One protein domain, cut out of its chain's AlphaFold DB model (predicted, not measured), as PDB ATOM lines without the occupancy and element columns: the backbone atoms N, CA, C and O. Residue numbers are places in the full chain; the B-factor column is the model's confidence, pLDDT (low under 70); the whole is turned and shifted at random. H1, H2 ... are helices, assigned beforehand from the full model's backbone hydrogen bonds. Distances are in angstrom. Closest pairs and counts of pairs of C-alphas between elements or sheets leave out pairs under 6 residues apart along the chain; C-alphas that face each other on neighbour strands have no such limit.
ATOM      1  N   GLU A   3     130.293  90.146 164.860       83.94
ATOM      2  CA  GLU A   3     131.448  89.614 165.616       83.94
ATOM      3  C   GLU A   3     132.767  90.337 165.307       83.94
ATOM      4  O   GLU A   3     133.567  90.598 166.203       83.94
ATOM      5  N   ALA A   4     132.972  90.718 164.043       88.44
ATOM      6  CA  ALA A   4     134.171  91.430 163.604       88.44
ATOM      7  C   ALA A   4     134.255  92.858 164.172       88.44
ATOM      8  O   ALA A   4     135.317  93.475 164.126       88.44
ATOM      9  N   GLU A   5     133.145  93.381 164.693       90.94
ATOM     10  CA  GLU A   5     133.059  94.705 165.301       90.94
ATOM     11  C   GLU A   5     133.220  94.665 166.813       90.94
ATOM     12  O   GLU A   5     133.379  95.728 167.398       90.94
ATOM     13  N   LEU A   6     133.192  93.495 167.460       89.88
ATOM     14  CA  LEU A   6     133.274  93.379 168.919       89.88
ATOM     15  C   LEU A   6     134.623  93.819 169.506       89.88
ATOM     16  O   LEU A   6     134.587  94.554 170.498       89.88
ATOM     17  N   PRO A   7     135.794  93.479 168.924       91.38
ATOM     18  CA  PRO A   7     137.079  93.888 169.482       91.38
ATOM     19  C   PRO A   7     137.174  95.401 169.724       91.38
ATOM     20  O   PRO A   7     136.642  96.217 168.963       91.38
ATOM     21  N   VAL A   8     137.863  95.792 170.798       87.88
ATOM     22  CA  VAL A   8     138.068  97.206 171.139       87.88
ATOM     23  C   VAL A   8     138.828  97.907 170.010       87.88
ATOM     24  O   VAL A   8     139.848  97.418 169.530       87.88
ATOM     25  N   GLY A   9     138.315  99.059 169.572       84.56
ATOM     26  CA  GLY A   9     138.898  99.841 168.477       84.56
ATOM     27  C   GLY A   9     138.559  99.348 167.064       84.56
ATOM     28  O   GLY A   9     138.966  99.997 166.100       84.56
ATOM     29  N   ALA A  10     137.800  98.255 166.911       90.19
ATOM     30  CA  ALA A  10     137.311  97.830 165.602       90.19
ATOM     31  C   ALA A  10     136.360  98.889 164.999       90.19
ATOM     32  O   ALA A  10     135.492  99.407 165.711       90.19
ATOM     33  N   PRO A  11     136.498  99.227 163.703       91.00
ATOM     34  CA  PRO A  11     135.628 100.208 163.067       91.00
ATOM     35  C   PRO A  11     134.207  99.645 162.912       91.00
ATOM     36  O   PRO A  11     134.059  98.514 162.434       91.00
ATOM     37  N   PRO A  12     133.158 100.414 163.259       93.50
ATOM     38  CA  PRO A  12     131.785  99.961 163.090       93.50
ATOM     39  C   PRO A  12     131.412  99.913 161.603       93.50
ATOM     40  O   PRO A  12     131.725 100.839 160.852       93.50
ATOM     41  N   LYS A  13     130.733  98.846 161.174       93.56
ATOM     42  CA  LYS A  13     130.190  98.691 159.811       93.56
ATOM     43  C   LYS A  13     128.682  98.443 159.821       93.56
ATOM     44  O   LYS A  13     128.003  98.810 158.870       93.56
ATOM     45  N   SER A  14     128.160  97.827 160.879       94.12
ATOM     46  CA  SER A  14     126.740  97.597 161.107       94.12
ATOM     47  C   SER A  14     126.062  98.832 161.703       94.12
ATOM     48  O   SER A  14     126.704  99.646 162.372       94.12
ATOM     49  N   ALA A  15     124.745  98.947 161.509       94.19
ATOM     50  CA  ALA A  15     123.946 100.001 162.135       94.19
ATOM     51  C   ALA A  15     124.118 100.002 163.666       94.19
ATOM     52  O   ALA A  15     124.364 101.051 164.258       94.19
ATOM     53  N   TRP A  16     124.097  98.822 164.293       95.12
ATOM     54  CA  TRP A  16     124.282  98.667 165.739       95.12
ATOM     55  C   TRP A  16     125.666  99.105 166.211       95.12
ATOM     56  O   TRP A  16     125.768  99.835 167.195       95.12
ATOM     57  N   GLY A  17     126.723  98.747 165.476       96.00
ATOM     58  CA  GLY A  17     128.077  99.204 165.767       96.00
ATOM     59  C   GLY A  17     128.204 100.725 165.697       96.00
ATOM     60  O   GLY A  17     128.835 101.332 166.563       96.00
ATOM     61  N   VAL A  18     127.576 101.358 164.698       97.00
ATOM     62  CA  VAL A  18     127.581 102.822 164.544       97.00
ATOM     63  C   VAL A  18     126.803 103.496 165.676       97.00
ATOM     64  O   VAL A  18     127.316 104.437 166.284       97.00
ATOM     65  N   ILE A  19     125.604 103.003 165.999       97.69
ATOM     66  CA  ILE A  19     124.761 103.527 167.086       97.69
ATOM     67  C   ILE A  19     125.485 103.410 168.432       97.69
ATOM     68  O   ILE A  19     125.600 104.404 169.155       97.69
ATOM     69  N   TYR A  20     126.039 102.235 168.745       97.81
ATOM     70  CA  TYR A  20     126.818 102.011 169.962       97.81
ATOM     71  C   TYR A  20     128.023 102.955 170.040       97.81
ATOM     72  O   TYR A  20     128.205 103.644 171.043       97.81
ATOM     73  N   ALA A  21     128.827 103.045 168.973       96.88
ATOM     74  CA  ALA A  21     130.006 103.907 168.948       96.88
ATOM     75  C   ALA A  21     129.640 105.389 169.141       96.88
ATOM     76  O   ALA A  21     130.358 106.125 169.825       96.88
ATOM     77  N   ALA A  22     128.510 105.830 168.581       97.81
ATOM     78  CA  ALA A  22     127.995 107.178 168.782       97.81
ATOM     79  C   ALA A  22     127.573 107.416 170.242       97.81
ATOM     80  O   ALA A  22     127.941 108.446 170.807       97.81
ATOM     81  N   LEU A  23     126.867 106.476 170.880       98.00
ATOM     82  CA  LEU A  23     126.502 106.573 172.300       98.00
ATOM     83  C   LEU A  23     127.738 106.573 173.208       98.00
ATOM     84  O   LEU A  23     127.873 107.475 174.031       98.00
ATOM     85  N   ALA A  24     128.688 105.660 173.000       97.38
ATOM     86  CA  ALA A  24     129.948 105.618 173.746       97.38
ATOM     87  C   ALA A  24     130.744 106.930 173.605       97.38
ATOM     88  O   ALA A  24     131.292 107.460 174.574       97.38
ATOM     89  N   MET A  25     130.765 107.526 172.408       97.19
ATOM     90  CA  MET A  25     131.401 108.827 172.191       97.19
ATOM     91  C   MET A  25     130.678 109.963 172.924       97.19
ATOM     92  O   MET A  25     131.334 110.893 173.399       97.19
ATOM     93  N   ARG A  26     129.345 109.916 173.011       98.00
ATOM     94  CA  ARG A  26     128.547 110.904 173.751       98.00
ATOM     95  C   ARG A  26     128.774 110.788 175.249       98.00
ATOM     96  O   ARG A  26     129.032 111.815 175.869       98.00
ATOM     97  N   VAL A  27     128.795 109.566 175.779       97.50
ATOM     98  CA  VAL A  27     129.177 109.260 177.164       97.50
ATOM     99  C   VAL A  27     130.543 109.869 177.478       97.50
ATOM    100  O   VAL A  27     130.646 110.746 178.333       97.50
ATOM    101  N   ARG A  28     131.570 109.537 176.681       96.81
ATOM    102  CA  ARG A  28     132.929 110.084 176.831       96.81
ATOM    103  C   ARG A  28     132.978 111.617 176.846       96.81
ATOM    104  O   ARG A  28     133.891 112.199 177.428       96.81
ATOM    105  N   ARG A  29     132.056 112.279 176.145       97.94
ATOM    106  CA  ARG A  29     132.012 113.742 175.987       97.94
ATOM    107  C   ARG A  29     130.988 114.426 176.900       97.94
ATOM    108  O   ARG A  29     130.841 115.639 176.793       97.94
ATOM    109  N   GLY A  30     130.273 113.689 177.752       96.56
ATOM    110  CA  GLY A  30     129.210 114.241 178.599       96.56
ATOM    111  C   GLY A  30     128.034 114.832 177.811       96.56
ATOM    112  O   GLY A  30     127.415 115.800 178.245       96.56
ATOM    113  N   ILE A  31     127.743 114.298 176.624       97.69
ATOM    114  CA  ILE A  31     126.648 114.764 175.765       97.69
ATOM    115  C   ILE A  31     125.414 113.887 176.019       97.69
ATOM    116  O   ILE A  31     125.525 112.663 176.015       97.69
ATOM    117  N   LYS A  32     124.228 114.498 176.182       96.50
ATOM    118  CA  LYS A  32     122.949 113.777 176.366       96.50
ATOM    119  C   LYS A  32     122.745 112.688 175.303       96.50
ATOM    120  O   LYS A  32     123.067 112.966 174.154       96.50
ATOM    121  N   PRO A  33     122.181 111.512 175.602       97.62
ATOM    122  CA  PRO A  33     121.859 110.502 174.587       97.62
ATOM    123  C   PRO A  33     120.845 110.991 173.532       97.62
ATOM    124  O   PRO A  33     120.305 112.094 173.621       97.62
ATOM    125  N   PHE A  34     120.624 110.173 172.505       98.19
ATOM    126  CA  PHE A  34     119.579 110.360 171.496       98.19
ATOM    127  C   PHE A  34     118.581 109.198 171.556       98.19
ATOM    128  O   PHE A  34     118.927 108.129 172.048       98.19
ATOM    129  N   THR A  35     117.377 109.407 171.028       98.31
ATOM    130  CA  THR A  35     116.389 108.341 170.810       98.31
ATOM    131  C   THR A  35     116.809 107.441 169.653       98.31
ATOM    132  O   THR A  35     117.303 107.933 168.635       98.31
ATOM    133  N   VAL A  36     116.575 106.135 169.783       98.00
ATOM    134  CA  VAL A  36     116.731 105.157 168.700       98.00
ATOM    135  C   VAL A  36     115.338 104.710 168.257       98.00
ATOM    136  O   VAL A  36     114.745 103.827 168.861       98.00
ATOM    137  N   MET A  37     114.799 105.340 167.212       97.00
ATOM    138  CA  MET A  37     113.459 105.051 166.689       97.00
ATOM    139  C   MET A  37     113.562 104.195 165.426       97.00
ATOM    140  O   MET A  37     114.019 104.681 164.390       97.00
ATOM    141  N   SER A  38     113.148 102.930 165.502       95.94
ATOM    142  CA  SER A  38     113.043 102.083 164.310       95.94
ATOM    143  C   SER A  38     111.792 102.450 163.510       95.94
ATOM    144  O   SER A  38     110.754 102.786 164.075       95.94
ATOM    145  N   CYS A  39     111.911 102.396 162.187       95.81
ATOM    146  CA  CYS A  39     110.814 102.504 161.222       95.81
ATOM    147  C   CYS A  39     110.759 101.247 160.339       95.81
ATOM    148  O   CYS A  39     110.286 101.294 159.207       95.81
ATOM    149  N   ASP A  40     111.300 100.131 160.832       90.81
ATOM    150  CA  ASP A  40     111.230  98.845 160.152       90.81
ATOM    151  C   ASP A  40     109.881  98.173 160.422       90.81
ATOM    152  O   ASP A  40     109.280  98.317 161.488       90.81
ATOM    153  N   ASN A  41     109.412  97.397 159.449       84.25
ATOM    154  CA  ASN A  41     108.142  96.674 159.496       84.25
ATOM    155  C   ASN A  41     108.288  95.357 160.283       84.25
ATOM    156  O   ASN A  41     108.195  94.273 159.705       84.25
ATOM    157  N   MET A  42     108.565  95.459 161.584       82.12
ATOM    158  CA  MET A  42     108.775  94.326 162.490       82.12
ATOM    159  C   MET A  42     107.995  94.515 163.793       82.12
ATOM    160  O   MET A  42     108.176  95.572 164.390       82.12
ATOM    161  N   PRO A  43     107.270  93.484 164.280       80.81
ATOM    162  CA  PRO A  43     106.610  93.499 165.582       80.81
ATOM    163  C   PRO A  43     107.502  94.035 166.701       80.81
ATOM    164  O   PRO A  43     108.582  93.487 166.942       80.81
ATOM    165  N   GLY A  44     107.044  95.069 167.403       87.00
ATOM    166  CA  GLY A  44     107.771  95.670 168.518       87.00
ATOM    167  C   GLY A  44     109.170  96.145 168.137       87.00
ATOM    168  O   GLY A  44     110.131  95.917 168.876       87.00
ATOM    169  N   ASN A  45     109.295  96.787 166.972       91.56
ATOM    170  CA  ASN A  45     110.563  97.281 166.433       91.56
ATOM    171  C   ASN A  45     111.383  98.132 167.429       91.56
ATOM    172  O   ASN A  45     112.612  98.014 167.448       91.56
ATOM    173  N   GLY A  46     110.740  98.919 168.295       94.81
ATOM    174  CA  GLY A  46     111.389  99.671 169.372       94.81
ATOM    175  C   GLY A  46     112.006  98.759 170.436       94.81
ATOM    176  O   GLY A  46     113.215  98.802 170.678       94.81
ATOM    177  N   SER A  47     111.213  97.855 171.013       93.44
ATOM    178  CA  SER A  47     111.679  96.888 172.018       93.44
ATOM    179  C   SER A  47     112.768  95.956 171.472       93.44
ATOM    180  O   SER A  47     113.735  95.642 172.169       93.44
ATOM    181  N   LEU A  48     112.653  95.540 170.206       93.75
ATOM    182  CA  LEU A  48     113.684  94.756 169.530       93.75
ATOM    183  C   LEU A  48     114.983  95.557 169.395       93.75
ATOM    184  O   LEU A  48     116.046  95.041 169.735       93.75
ATOM    185  N   ALA A  49     114.908  96.825 168.980       96.31
ATOM    186  CA  ALA A  49     116.075  97.700 168.897       96.31
ATOM    187  C   ALA A  49     116.748  97.907 170.265       96.31
ATOM    188  O   ALA A  49     117.977  97.833 170.356       96.31
ATOM    189  N   GLN A  50     115.959  98.102 171.328       97.12
ATOM    190  CA  GLN A  50     116.461  98.209 172.700       97.12
ATOM    191  C   GLN A  50     117.248  96.958 173.091       97.12
ATOM    192  O   GLN A  50     118.403  97.045 173.515       97.12
ATOM    193  N   ARG A  51     116.631  95.786 172.906       96.94
ATOM    194  CA  ARG A  51     117.234  94.499 173.242       96.94
ATOM    195  C   ARG A  51     118.509  94.248 172.441       96.94
ATOM    196  O   ARG A  51     119.532  93.910 173.028       96.94
ATOM    197  N   THR A  52     118.474  94.434 171.122       96.50
ATOM    198  CA  THR A  52     119.634  94.188 170.256       96.50
ATOM    199  C   THR A  52     120.800  95.109 170.599       96.50
ATOM    200  O   THR A  52     121.944  94.656 170.660       96.50
ATOM    201  N   LEU A  53     120.538  96.389 170.877       97.56
ATOM    202  CA  LEU A  53     121.596  97.315 171.270       97.56
ATOM    203  C   LEU A  53     122.169  96.981 172.654       97.56
ATOM    204  O   LEU A  53     123.382  97.071 172.843       97.56
ATOM    205  N   PHE A  54     121.330  96.549 173.600       97.94
ATOM    206  CA  PHE A  54     121.774  96.076 174.913       97.94
ATOM    207  C   PHE A  54     122.651  94.818 174.810       97.94
ATOM    208  O   PHE A  54     123.709  94.739 175.438       97.94
ATOM    209  N   GLU A  55     122.254  93.841 173.993       96.56
ATOM    210  CA  GLU A  55     123.043  92.631 173.729       96.56
ATOM    211  C   GLU A  55     124.386  92.983 173.066       96.56
ATOM    212  O   GLU A  55     125.433  92.468 173.469       96.56
ATOM    213  N   PHE A  56     124.390  93.926 172.117       96.44
ATOM    214  CA  PHE A  56     125.617  94.422 171.490       96.44
ATOM    215  C   PHE A  56     126.543  95.118 172.502       96.44
ATOM    216  O   PHE A  56     127.744  94.842 172.529       96.44
ATOM    217  N   ALA A  57     126.003  95.982 173.368       96.69
ATOM    218  CA  ALA A  57     126.764  96.630 174.437       96.69
ATOM    219  C   ALA A  57     127.321  95.600 175.436       96.69
ATOM    220  O   ALA A  57     128.485  95.669 175.824       96.69
ATOM    221  N   SER A  58     126.543  94.575 175.778       96.06
ATOM    222  CA  SER A  58     126.985  93.475 176.643       96.06
ATOM    223  C   SER A  58     128.141  92.684 176.018       96.06
ATOM    224  O   SER A  58     129.131  92.382 176.686       96.06
ATOM    225  N   ALA A  59     128.077  92.409 174.712       95.44
ATOM    226  CA  ALA A  59     129.172  91.781 173.980       95.44
ATOM    227  C   ALA A  59     130.428  92.669 173.927       95.44
ATOM    228  O   ALA A  59     131.547  92.175 174.074       95.44
ATOM    229  N   LYS A  60     130.256  93.990 173.792       96.12
ATOM    230  CA  LYS A  60     131.345  94.971 173.896       96.12
ATOM    231  C   LYS A  60     131.993  95.000 175.277       96.12
ATOM    232  O   LYS A  60     133.221  95.053 175.361       96.12
ATOM    233  N   ALA A  61     131.201  94.888 176.342       95.38
ATOM    234  CA  ALA A  61     131.713  94.785 177.705       95.38
ATOM    235  C   ALA A  61     132.594  93.537 177.873       95.38
ATOM    236  O   ALA A  61     133.708  93.636 178.384       95.38
ATOM    237  N   MET A  62     132.149  92.380 177.366       94.50
ATOM    238  CA  MET A  62     132.946  91.143 177.381       94.50
ATOM    239  C   MET A  62     134.252  91.268 176.583       94.50
ATOM    240  O   MET A  62     135.258  90.668 176.951       94.50
ATOM    241  N   ALA A  63     134.255  92.070 175.517       94.44
ATOM    242  CA  ALA A  63     135.448  92.365 174.727       94.44
ATOM    243  C   ALA A  63     136.394  93.400 175.378       94.44
ATOM    244  O   ALA A  63     137.452  93.682 174.815       94.44
ATOM    245  N   GLY A  64     136.047  93.953 176.547       95.50
ATOM    246  CA  GLY A  64     136.879  94.896 177.299       95.50
ATOM    247  C   GLY A  64     136.672  96.370 176.943       95.50
ATOM    248  O   GLY A  64     137.537  97.193 177.245       95.50
ATOM    249  N   ASP A  65     135.562  96.728 176.294       96.19
ATOM    250  CA  ASP A  65     135.225  98.132 176.049       96.19
ATOM    251  C   ASP A  65     134.769  98.816 177.347       96.19
ATOM    252  O   ASP A  65     133.767  98.439 177.957       96.19
ATOM    253  N   ILE A  66     135.504  99.849 177.757       96.56
ATOM    254  CA  ILE A  66     135.291 100.561 179.022       96.56
ATOM    255  C   ILE A  66     133.998 101.387 179.054       96.56
ATOM    256  O   ILE A  66     133.514 101.688 180.140       96.56
ATOM    257  N   PHE A  67     133.433 101.750 177.898       96.81
ATOM    258  CA  PHE A  67     132.201 102.549 177.827       96.81
ATOM    259  C   PHE A  67     130.939 101.687 177.796       96.81
ATOM    260  O   PHE A  67     129.835 102.205 177.954       96.81
ATOM    261  N   ALA A  68     131.083 100.375 177.603       96.81
ATOM    262  CA  ALA A  68     129.956  99.472 177.430       96.81
ATOM    263  C   ALA A  68     129.012  99.464 178.638       96.81
ATOM    264  O   ALA A  68     127.799  99.452 178.457       96.81
ATOM    265  N   GLY A  69     129.557  99.529 179.859       97.19
ATOM    266  CA  GLY A  69     128.755  99.571 181.083       97.19
ATOM    267  C   GLY A  69     127.866 100.814 181.167       97.19
ATOM    268  O   GLY A  69     126.677 100.701 181.449       97.19
ATOM    269  N   GLU A  70     128.416 101.988 180.853       97.88
ATOM    270  CA  GLU A  70     127.657 103.244 180.841       97.88
ATOM    271  C   GLU A  70     126.618 103.261 179.714       97.88
ATOM    272  O   GLU A  70     125.498 103.717 179.921       97.88
ATOM    273  N   VAL A  71     126.947 102.723 178.533       97.94
ATOM    274  CA  VAL A  71     125.971 102.585 177.442       97.94
ATOM    275  C   VAL A  71     124.829 101.649 177.844       97.94
ATOM    276  O   VAL A  71     123.673 101.999 177.624       97.94
ATOM    277  N   SER A  72     125.118 100.502 178.463       98.00
ATOM    278  CA  SER A  72     124.083  99.596 178.973       98.00
ATOM    279  C   SER A  72     123.193 100.277 180.012       98.00
ATOM    280  O   SER A  72     121.975 100.156 179.920       98.00
ATOM    281  N   GLU A  73     123.771 101.053 180.933       97.88
ATOM    282  CA  GLU A  73     123.005 101.799 181.939       97.88
ATOM    283  C   GLU A  73     122.079 102.843 181.304       97.88
ATOM    284  O   GLU A  73     120.925 102.982 181.709       97.88
ATOM    285  N   LEU A  74     122.529 103.552 180.260       97.75
ATOM    286  CA  LEU A  74     121.666 104.482 179.525       97.75
ATOM    287  C   LEU A  74     120.445 103.779 178.909       97.75
ATOM    288  O   LEU A  74     119.376 104.381 178.821       97.75
ATOM    289  N   ILE A  75     120.601 102.523 178.484       97.62
ATOM    290  CA  ILE A  75     119.531 101.719 177.883       97.62
ATOM    291  C   ILE A  75     118.559 101.211 178.953       97.62
ATOM    292  O   ILE A  75     117.347 101.310 178.771       97.62
ATOM    293  N   THR A  76     119.067 100.670 180.064       96.88
ATOM    294  CA  THR A  76     118.232 100.064 181.116       96.88
ATOM    295  C   THR A  76     117.542 101.093 182.005       96.88
ATOM    296  O   THR A  76     116.444 100.832 182.485       96.88
ATOM    297  N   SER A  77     118.146 102.268 182.202       96.62
ATOM    298  CA  SER A  77     117.538 103.378 182.956       96.62
ATOM    299  C   SER A  77     116.457 104.138 182.178       96.62
ATOM    300  O   SER A  77     115.756 104.964 182.762       96.62
ATOM    301  N   GLY A  78     116.331 103.903 180.866       94.50
ATOM    302  CA  GLY A  78     115.437 104.655 179.979       94.50
ATOM    303  C   GLY A  78     115.971 106.031 179.565       94.50
ATOM    304  O   GLY A  78     115.241 106.820 178.967       94.50
TER     305      GLY A  78
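AT A GLANCE: This is residues 3 to 78 of the 358 residues of the protein "Hypothetical protein" of Strombidinopsis acuminata (UniProt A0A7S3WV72). A helical hairpin, H2 folding back into the shorter H3, makes one layer, and H1 crosses both of its helices on one side. The long link after H1, residues 29 to 44, runs in H1's layer before it turns into H2, and residues 39 to 44 stick out near the beginning of H2. The printed part has 76 residues with three named helices, in the order H1, H2, H3, and no named strand; the class is all helix, with 41 residues in the named helices. The whole is compact, with a radius of gyration of the C-alphas of 12.0 A, and spans 32 by 28 by 17 A.

IN THESE COORDINATES: Begin at Glu 3, with its C-alpha at (131.448, 89.614, 165.616); residues 3 to 14 hold no named element. Find C-alpha 15 at (123.946, 100.001, 162.135), where H1 begins; it runs through residues 15 to 28 and is 20.0 A long from first to last C-alpha. Go on to Asn 45, where H2 begins; it takes residues 45 to 62, measures 25.7 A and is the longest helix by residues. H3 follows with residues 68 to 76, 12.3 A from first to last C-alpha, and ends with C-alpha 76 at (118.232, 100.064, 181.116).

HOW THE PARTS SIT: Look first at Trp 16 and Leu 53, whose C-alphas, 6.3 A apart, are the closest of H1 and H2. These helices touch with residues 16 to 20 of H1 and 52 to 57 of H2 alone, at a steep tilt of 65 degrees, running the same way. Farther along H1, the C-alpha of Ala 24 is 6.2 A from that of Val 71, the closest pair of H1 and H3, which touch and are about perpendicular at 78 degrees. H2 and H3 form a helical hairpin: they touch at a shallow tilt of 24 degrees, opposite ways, and their closest C-alphas, of Ala 61 and Ala 68, are 5.0 A apart. The helix packing is mostly crossed, but only just: 1 of the 3 touching pairs is at a shallow tilt. In H1, H2 and H3 every backbone O i to N i+4 pair is within hydrogen-bond range.

THE WHOLE: The two C-alphas farthest apart, those of Arg 29 and Pro 43, are 34.1 A from each other. The link from H1 to H2 is long, with 16 residues, and its residues 39 to 44 stand free; the link from H2 to H3 is tight, with 5. The printed part has no cut. The mean pLDDT of the printed part is 94.8, and no printed residue is under 70.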